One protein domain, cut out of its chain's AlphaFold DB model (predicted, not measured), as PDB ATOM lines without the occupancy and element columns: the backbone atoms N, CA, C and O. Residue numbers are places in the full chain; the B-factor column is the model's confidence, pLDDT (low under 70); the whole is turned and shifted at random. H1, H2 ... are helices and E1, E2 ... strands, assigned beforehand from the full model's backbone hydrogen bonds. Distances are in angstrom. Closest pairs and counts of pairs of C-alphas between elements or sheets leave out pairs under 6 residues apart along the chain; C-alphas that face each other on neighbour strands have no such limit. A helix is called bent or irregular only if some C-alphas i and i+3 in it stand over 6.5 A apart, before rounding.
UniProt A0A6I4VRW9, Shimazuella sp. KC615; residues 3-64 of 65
ATOM      1  N   ARG A   3      -0.240  -0.981 -43.510       84.75
ATOM      2  CA  ARG A   3       0.188   0.382 -43.850       84.75
ATOM      3  C   ARG A   3       0.708   0.344 -45.276       84.75
ATOM      4  O   ARG A   3       1.486  -0.532 -45.626       84.75
ATOM      5  N   ASN A   4       0.193   1.235 -46.120       88.25
ATOM      6  CA  ASN A   4       0.576   1.337 -47.533       88.25
ATOM      7  C   ASN A   4       0.510   0.006 -48.315       88.25
ATOM      8  O   ASN A   4       1.304  -0.225 -49.217       88.25
ATOM      9  N   GLY A   5      -0.441  -0.872 -47.982       92.31
ATOM     10  CA  GLY A   5      -0.625  -2.165 -48.654       92.31
ATOM     11  C   GLY A   5       0.215  -3.319 -48.095       92.31
ATOM     12  O   GLY A   5      -0.034  -4.467 -48.456       92.31
ATOM     13  N   GLU A   6       1.125  -3.062 -47.152       92.81
ATOM     14  CA  GLU A   6       1.971  -4.088 -46.538       92.81
ATOM     15  C   GLU A   6       1.529  -4.422 -45.109       92.81
ATOM     16  O   GLU A   6       1.041  -3.573 -44.355       92.81
ATOM     17  N   ARG A   7       1.647  -5.703 -44.732       94.88
ATOM     18  CA  ARG A   7       1.314  -6.175 -43.384       94.88
ATOM     19  C   ARG A   7       2.437  -5.787 -42.426       94.88
ATOM     20  O   ARG A   7       3.520  -6.352 -42.489       94.88
ATOM     21  N   GLU A   8       2.116  -4.932 -41.466       95.25
ATOM     22  CA  GLU A   8       3.050  -4.470 -40.443       95.25
ATOM     23  C   GLU A   8       2.567  -4.808 -39.026       95.25
ATOM     24  O   GLU A   8       1.360  -4.818 -38.720       95.25
ATOM     25  N   TRP A   9       3.535  -5.056 -38.139       94.50
ATOM     26  CA  TRP A   9       3.318  -5.050 -36.697       94.50
ATOM     27  C   TRP A   9       3.454  -3.617 -36.194       94.50
ATOM     28  O   TRP A   9       4.504  -3.001 -36.348       94.50
ATOM     29  N   VAL A  10       2.381  -3.075 -35.623       92.62
ATOM     30  CA  VAL A  10       2.327  -1.673 -35.202       92.62
ATOM     31  C   VAL A  10       2.092  -1.627 -33.706       92.62
ATOM     32  O   VAL A  10       1.121  -2.198 -33.212       92.62
ATOM     33  N   THR A  11       2.978  -0.926 -33.009       94.31
ATOM     34  CA  THR A  11       2.836  -0.613 -31.588       94.31
ATOM     35  C   THR A  11       2.049   0.684 -31.436       94.31
ATOM     36  O   THR A  11       2.286   1.645 -32.168       94.31
ATOM     37  N   PHE A  12       1.109   0.706 -30.498       92.81
ATOM     38  CA  PHE A  12       0.302   1.875 -30.163       92.81
ATOM     39  C   PHE A  12      -0.031   1.865 -28.671       92.81
ATOM     40  O   PHE A  12       0.010   0.814 -28.027       92.81
ATOM     41  N   GLU A  13      -0.342   3.037 -28.130       96.25
ATOM     42  CA  GLU A  13      -0.791   3.179 -26.748       96.25
ATOM     43  C   GLU A  13      -2.238   2.711 -26.606       96.25
ATOM     44  O   GLU A  13      -3.082   2.966 -27.466       96.25
ATOM     45  N   ASN A  14      -2.529   2.030 -25.506       95.19
ATOM     46  CA  ASN A  14      -3.869   1.577 -25.180       95.19
ATOM     47  C   ASN A  14      -4.065   1.654 -23.668       95.19
ATOM     48  O   ASN A  14      -3.097   1.670 -22.906       95.19
ATOM     49  N   ILE A  15      -5.320   1.680 -23.246       94.69
ATOM     50  CA  ILE A  15      -5.661   1.541 -21.836       94.69
ATOM     51  C   ILE A  15      -5.504   0.084 -21.395       94.69
ATOM     52  O   ILE A  15      -5.722  -0.847 -22.176       94.69
ATOM     53  N   GLU A  16      -5.153  -0.107 -20.127       94.25
ATOM     54  CA  GLU A  16      -5.289  -1.403 -19.472       94.25
ATOM     55  C   GLU A  16      -6.753  -1.589 -19.058       94.25
ATOM     56  O   GLU A  16      -7.324  -0.771 -18.335       94.25
ATOM     57  N   TYR A  17      -7.389  -2.642 -19.565       94.19
ATOM     58  CA  TYR A  17      -8.803  -2.893 -19.309       94.19
ATOM     59  C   TYR A  17      -8.992  -3.604 -17.965       94.19
ATOM     60  O   TYR A  17      -8.497  -4.711 -17.783       94.19
ATOM     61  N   GLN A  18      -9.791  -3.011 -17.073       94.38
ATOM     62  CA  GLN A  18     -10.219  -3.603 -15.795       94.38
ATOM     63  C   GLN A  18     -11.579  -4.310 -15.933       94.38
ATOM     64  O   GLN A  18     -12.584  -3.920 -15.329       94.38
ATOM     65  N   THR A  19     -11.651  -5.316 -16.809       95.81
ATOM     66  CA  THR A  19     -12.924  -5.986 -17.152       95.81
ATOM     67  C   THR A  19     -13.562  -6.742 -15.984       95.81
ATOM     68  O   THR A  19     -14.774  -6.939 -15.958       95.81
ATOM     69  N   GLU A  20     -12.773  -7.113 -14.978       96.31
ATOM     70  CA  GLU A  20     -13.222  -7.749 -13.739       96.31
ATOM     71  C   GLU A  20     -14.239  -6.899 -12.963       96.31
ATOM     72  O   GLU A  20     -15.059  -7.432 -12.217       96.31
ATOM     73  N   ARG A  21     -14.241  -5.580 -13.185       96.62
ATOM     74  CA  ARG A  21     -15.170  -4.642 -12.545       96.62
ATOM     75  C   ARG A  21     -16.547  -4.613 -13.208       96.62
ATOM     76  O   ARG A  21     -17.499  -4.117 -12.607       96.62
ATOM     77  N   PHE A  22     -16.681  -5.143 -14.426       97.19
ATOM     78  CA  PHE A  22     -17.913  -5.026 -15.212       97.19
ATOM     79  C   PHE A  22     -19.100  -5.732 -14.559       97.19
ATOM     80  O   PHE A  22     -20.207  -5.204 -14.599       97.19
ATOM     81  N   SER A  23     -18.879  -6.874 -13.904       97.38
ATOM     82  CA  SER A  23     -19.947  -7.588 -13.194       97.38
ATOM     83  C   SER A  23     -20.532  -6.758 -12.048       97.38
ATOM     84  O   SER A  23     -21.750  -6.720 -11.881       97.38
ATOM     85  N   GLN A  24     -19.683  -6.050 -11.292       98.00
ATOM     86  CA  GLN A  24     -20.138  -5.179 -10.206       98.00
ATOM     87  C   GLN A  24     -20.897  -3.966 -10.755       98.00
ATOM     88  O   GLN A  24     -21.996  -3.673 -10.292       98.00
ATOM     89  N   ILE A  25     -20.357  -3.319 -11.795       98.06
ATOM     90  CA  ILE A  25     -21.021  -2.195 -12.471       98.06
ATOM     91  C   ILE A  25     -22.398  -2.617 -12.993       98.06
ATOM     92  O   ILE A  25     -23.368  -1.896 -12.797       98.06
ATOM     93  N   GLY A  26     -22.499  -3.789 -13.628       97.69
ATOM     94  CA  GLY A  26     -23.762  -4.318 -14.144       97.69
ATOM     95  C   GLY A  26     -24.790  -4.579 -13.041       97.69
ATOM     96  O   GLY A  26     -25.941  -4.173 -13.176       97.69
ATOM     97  N   SER A  27     -24.368  -5.179 -11.924       97.62
ATOM     98  CA  SER A  27     -25.233  -5.411 -10.758       97.62
ATOM     99  C   SER A  27     -25.764  -4.102 -10.161       97.62
ATOM    100  O   SER A  27     -26.957  -3.972  -9.865       97.62
ATOM    101  N   ASP A  28     -24.892  -3.103 -10.009       97.94
ATOM    102  CA  ASP A  28     -25.281  -1.803  -9.464       97.94
ATOM    103  C   ASP A  28     -26.160  -1.030 -10.455       97.94
ATOM    104  O   ASP A  28     -27.122  -0.376 -10.049       97.94
ATOM    105  N   TYR A  29     -25.898  -1.154 -11.757       98.31
ATOM    106  CA  TYR A  29     -26.737  -0.588 -12.811       98.31
ATOM    107  C   TYR A  29     -28.152  -1.178 -12.777       98.31
ATOM    108  O   TYR A  29     -29.125  -0.427 -12.711       98.31
ATOM    109  N   GLU A  30     -28.282  -2.508 -12.734       97.50
ATOM    110  CA  GLU A  30     -29.575  -3.209 -12.646       97.50
ATOM    111  C   GLU A  30     -30.370  -2.830 -11.391       97.50
ATOM    112  O   GLU A  30     -31.599  -2.786 -11.426       97.50
ATOM    113  N   SER A  31     -29.678  -2.492 -10.302       96.94
ATOM    114  CA  SER A  31     -30.307  -2.042  -9.057       96.94
ATOM    115  C   SER A  31     -30.810  -0.590  -9.116       96.94
ATOM    116  O   SER A  31     -31.691  -0.215  -8.342       96.94
ATOM    117  N   ASN A  32     -30.267   0.239 -10.015       95.88
ATOM    118  CA  ASN A  32     -30.514   1.689 -10.071       95.88
ATOM    119  C   ASN A  32     -31.205   2.169 -11.356       95.88
ATOM    120  O   ASN A  32     -31.543   3.354 -11.476       95.88
ATOM    121  N   ARG A  33     -31.374   1.295 -12.349       95.56
ATOM    122  CA  ARG A  33     -31.936   1.621 -13.664       95.56
ATOM    123  C   ARG A  33     -32.940   0.568 -14.096       95.56
ATOM    124  O   ARG A  33     -32.935  -0.571 -13.646       95.56
ATOM    125  N   LYS A  34     -33.833   0.960 -15.004       93.62
ATOM    126  CA  LYS A  34     -34.809   0.037 -15.577       93.62
ATOM    127  C   LYS A  34     -34.137  -0.814 -16.652       93.62
ATOM    128  O   LYS A  34     -33.856  -0.320 -17.740       93.62
ATOM    129  N   VAL A  35     -33.971  -2.100 -16.364       97.62
ATOM    130  CA  VAL A  35     -33.499  -3.109 -17.319       97.62
ATOM    131  C   VAL A  35     -34.662  -3.997 -17.741       97.62
ATOM    132  O   VAL A  35     -35.451  -4.444 -16.908       97.62
ATOM    133  N   ILE A  36     -34.799  -4.245 -19.045       98.06
ATOM    134  CA  ILE A  36     -35.776  -5.211 -19.550       98.06
ATOM    135  C   ILE A  36     -35.111  -6.583 -19.525       98.06
ATOM    136  O   ILE A  36     -34.164  -6.816 -20.272       98.06
ATOM    137  N   ILE A  37     -35.619  -7.478 -18.679       97.81
ATOM    138  CA  ILE A  37     -35.145  -8.860 -18.553       97.81
ATOM    139  C   ILE A  37     -36.184  -9.792 -19.175       97.81
ATOM    140  O   ILE A  37     -37.386  -9.628 -18.960       97.81
ATOM    141  N   GLY A  38     -35.726 -10.762 -19.962       98.00
ATOM    142  CA  GLY A  38     -36.581 -11.770 -20.582       98.00
ATOM    143  C   GLY A  38     -35.781 -12.973 -21.062       98.00
ATOM    144  O   GLY A  38     -34.621 -13.137 -20.694       98.00
ATOM    145  N   ASN A  39     -36.383 -13.803 -21.914       98.62
ATOM    146  CA  ASN A  39     -35.724 -14.986 -22.458       98.62
ATOM    147  C   ASN A  39     -35.734 -15.007 -23.988       98.62
ATOM    148  O   ASN A  39     -36.734 -14.669 -24.620       98.62
ATOM    149  N   VAL A  40     -34.628 -15.467 -24.576       98.12
ATOM    150  CA  VAL A  40     -34.544 -15.867 -25.988       98.12
ATOM    151  C   VAL A  40     -34.180 -17.348 -26.016       98.12
ATOM    152  O   VAL A  40     -33.055 -17.735 -25.699       98.12
ATOM    153  N   GLY A  41     -35.164 -18.196 -26.327       97.19
ATOM    154  CA  GLY A  41     -35.051 -19.634 -26.077       97.19
ATOM    155  C   GLY A  41     -34.853 -19.900 -24.581       97.19
ATOM    156  O   GLY A  41     -35.649 -19.445 -23.766       97.19
ATOM    157  N   ASN A  42     -33.767 -20.592 -24.226       97.94
ATOM    158  CA  ASN A  42     -33.424 -20.908 -22.832       97.94
ATOM    159  C   ASN A  42     -32.473 -19.889 -22.174       97.94
ATOM    160  O   ASN A  42     -32.116 -20.064 -21.012       97.94
ATOM    161  N   ALA A  43     -32.019 -18.858 -22.893       98.31
ATOM    162  CA  ALA A  43     -31.086 -17.868 -22.356       98.31
ATOM    163  C   ALA A  43     -31.840 -16.695 -21.721       98.31
ATOM    164  O   ALA A  43     -32.759 -16.158 -22.341       98.31
ATOM    165  N   GLU A  44     -31.449 -16.281 -20.514       98.06
ATOM    166  CA  GLU A  44     -31.859 -14.990 -19.949       98.06
ATOM    167  C   GLU A  44     -31.118 -13.864 -20.679       98.06
ATOM    168  O   GLU A  44     -29.897 -13.906 -20.840       98.06
ATOM    169  N   VAL A  45     -31.860 -12.861 -21.137       98.25
ATOM    170  CA  VAL A  45     -31.331 -11.719 -21.881       98.25
ATOM    171  C   VAL A  45     -31.741 -10.412 -21.225       98.25
ATOM    172  O   VAL A  45     -32.775 -10.320 -20.562       98.25
ATOM    173  N   ARG A  46     -30.926  -9.385 -21.458       98.12
ATOM    174  CA  ARG A  46     -31.146  -8.015 -20.997       98.12
ATOM    175  C   ARG A  46     -31.193  -7.084 -22.200       98.12
ATOM    176  O   ARG A  46     -30.320  -7.156 -23.062       98.12
ATOM    177  N   LEU A  47     -32.190  -6.206 -22.244       98.19
ATOM    178  CA  LEU A  47     -32.237  -5.075 -23.166       98.19
ATOM    179  C   LEU A  47     -32.100  -3.781 -22.362       98.19
ATOM    180  O   LEU A  47     -32.884  -3.511 -21.449       98.19
ATOM    181  N   ILE A  48     -31.086  -2.999 -22.725       97.75
ATOM    182  CA  ILE A  48     -30.658  -1.780 -22.035       97.75
ATOM    183  C   ILE A  48     -30.307  -0.687 -23.045       97.75
ATOM    184  O   ILE A  48     -29.997  -0.974 -24.204       97.75
ATOM    185  N   SER A  49     -30.331   0.569 -22.598       98.12
ATOM    186  CA  SER A  49     -29.761   1.684 -23.357       98.12
ATOM    187  C   SER A  49     -28.250   1.704 -23.154       98.12
ATOM    188  O   SER A  49     -27.780   1.837 -22.027       98.12
ATOM    189  N   GLN A  50     -27.482   1.598 -24.241       97.94
ATOM    190  CA  GLN A  50     -26.022   1.653 -24.158       97.94
ATOM    191  C   GLN A  50     -25.540   2.995 -23.596       97.94
ATOM    192  O   GLN A  50     -24.633   3.004 -22.773       97.94
ATOM    193  N   VAL A  51     -26.144   4.112 -24.022       98.38
ATOM    194  CA  VAL A  51     -25.758   5.455 -23.556       98.38
ATOM    195  C   VAL A  51     -25.946   5.564 -22.044       98.38
ATOM    196  O   VAL A  51     -25.008   5.921 -21.345       98.38
ATOM    197  N   ASP A  52     -27.106   5.147 -21.529       98.31
ATOM    198  CA  ASP A  52     -27.392   5.202 -20.088       98.31
ATOM    199  C   ASP A  52     -26.473   4.275 -19.272       98.31
ATOM    200  O   ASP A  52     -26.013   4.663 -18.200       98.31
ATOM    201  N   LEU A  53     -26.148   3.077 -19.782       98.19
ATOM    202  CA  LEU A  53     -25.171   2.191 -19.137       98.19
ATOM    203  C   LEU A  53     -23.773   2.820 -19.094       98.19
ATOM    204  O   LEU A  53     -23.096   2.728 -18.071       98.19
ATOM    205  N   VAL A  54     -23.322   3.422 -20.197       98.19
ATOM    206  CA  VAL A  54     -21.987   4.029 -20.276       98.19
ATOM    207  C   VAL A  54     -21.895   5.245 -19.359       98.19
ATOM    208  O   VAL A  54     -20.925   5.342 -18.609       98.19
ATOM    209  N   ASP A  55     -22.909   6.112 -19.346       98.38
ATOM    210  CA  ASP A  55     -22.958   7.274 -18.452       98.38
ATOM    211  C   ASP A  55     -22.917   6.833 -16.981       98.38
ATOM    212  O   ASP A  55     -22.098   7.321 -16.198       98.38
ATOM    213  N   PHE A  56     -23.721   5.827 -16.619       98.25
ATOM    214  CA  PHE A  56     -23.684   5.238 -15.281       98.25
ATOM    215  C   PHE A  56     -22.303   4.666 -14.936       98.25
ATOM    216  O   PHE A  56     -21.795   4.894 -13.838       98.25
ATOM    217  N   ALA A  57     -21.684   3.922 -15.856       97.75
ATOM    218  CA  ALA A  57     -20.383   3.304 -15.624       97.75
ATOM    219  C   ALA A  57     -19.280   4.351 -15.410       97.75
ATOM    220  O   ALA A  57     -18.423   4.155 -14.549       97.75
ATOM    221  N   VAL A  58     -19.309   5.471 -16.141       97.62
ATOM    222  CA  VAL A  58     -18.364   6.584 -15.951       97.62
ATOM    223  C   VAL A  58     -18.480   7.157 -14.539       97.62
ATOM    224  O   VAL A  58     -17.471   7.272 -13.837       97.62
ATOM    225  N   ASP A  59     -19.698   7.461 -14.090       97.69
ATOM    226  CA  ASP A  59     -19.935   7.977 -12.739       97.69
ATOM    227  C   ASP A  59     -19.515   6.971 -11.664       97.69
ATOM    228  O   ASP A  59     -18.847   7.331 -10.689       97.69
ATOM    229  N   TRP A  60     -19.848   5.696 -11.866       97.88
ATOM    230  CA  TRP A  60     -19.503   4.620 -10.946       97.88
ATOM    231  C   TRP A  60     -17.985   4.448 -10.808       97.88
ATOM    232  O   TRP A  60     -17.470   4.366  -9.690       97.88
ATOM    233  N   LEU A  61     -17.244   4.454 -11.922       96.44
ATOM    234  CA  LEU A  61     -15.778   4.362 -11.929       96.44
ATOM    235  C   LEU A  61     -15.127   5.571 -11.240       96.44
ATOM    236  O   LEU A  61     -14.140   5.408 -10.523       96.44
ATOM    237  N   ASN A  62     -15.690   6.770 -11.412       95.88
ATOM    238  CA  ASN A  62     -15.194   7.985 -10.758       95.88
ATOM    239  C   ASN A  62     -15.364   7.955  -9.233       95.88
ATOM    240  O   ASN A  62     -14.530   8.509  -8.515       95.88
ATOM    241  N   GLN A  63     -16.427   7.314  -8.744       95.75
ATOM    242  CA  GLN A  63     -16.734   7.198  -7.314       95.75
ATOM    243  C   GLN A  63     -15.974   6.055  -6.624       95.75
ATOM    244  O   GLN A  63     -15.775   6.104  -5.413       95.75
ATOM    245  N   ASN A  64     -15.520   5.056  -7.383       90.94
ATOM    246  CA  ASN A  64     -14.898   3.837  -6.865       90.94
ATOM    247  C   ASN A  64     -13.492   3.650  -7.461       90.94
ATOM    248  O   ASN A  64     -13.287   2.736  -8.250       90.94
TER     249      ASN A  64
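Overview. This is residues 3 to 64 of the 65 residues of a protein of Shimazuella sp. KC615 (UniProt A0A6I4VRW9). Two helices, H1 and H2, cross near their middles at a wide angle to make a small body, a two-stranded hairpin of E1 and E2 extends from it with its tip, residues 39 to 44, sticking out, and a long bare arm, residues 3 to 20, reaches far away from the rest. That arm, of which residues 19 and 20 belong to H1, makes much of the length. The printed part has 62 residues with two named helices and two named strands, in the order H1, E1, E2, H2; the sheet's order is E1 - E2, antiparallel, and the class is mixed, helices and strands. The whole is extended, with a radius of gyration of the C-alphas of 17.5 A, and spans 47 by 37 by 20 A, only just flat.

Along the chain. Start at C-alpha 3, at (0.188, 0.382, -43.850); from there residues 3 to 18 run on with no named element. Find C-alpha 19 at (-12.924, -5.986, -17.152), where H1, residues 19 to 32, begins; it is 20.5 A long. H1 is irregular, but only just: C-alphas 20 and 23 are 6.7 A apart. Next come E1, residues 36 to 40, 12.5 A long, and E2, residues 43 to 47, 12.9 A long. H2, residues 50 to 63, runs 20.0 A to C-alpha 63 at (-16.734, 7.198, -7.314).

Arrangement. Look first at the helices: H1 touches H2 with its residues 25 to 29 alone, and the closest C-alphas, those of Ile 25 and Ala 57, are 6.4 A apart. Their lines stand about perpendicular, at 73 degrees. Go on to E1 and E2, a hairpin of antiparallel neighbours whose directions differ by 143 degrees. C-alphas 39 and 44, which face each other, are 4.6 A apart. Across the pair, N 45 and O 38 at 2.8 A and N 36 and O 47 at 3.2 A are within hydrogen-bond range. H1 and E2 are apart, and so are E1 and H2. In H2 every O i to N i+4 pair is within hydrogen-bond range; in H1, 8 of 10 are.

Size, cuts and confidence. The two C-alphas farthest apart, those of Glu 6 and Ser 31, are 49.5 A from each other. Without the stretches that stand free, residues 3 to 20 and 39 to 44, the body of 38 residues spans 30 by 17 by 14 A. You will find no cut from residue 3 to residue 64, and the three links, H1 to E1, E1 to E2 and E2 to H2, are tight. The mean pLDDT of the printed part is 96.3, and no printed residue is under 70.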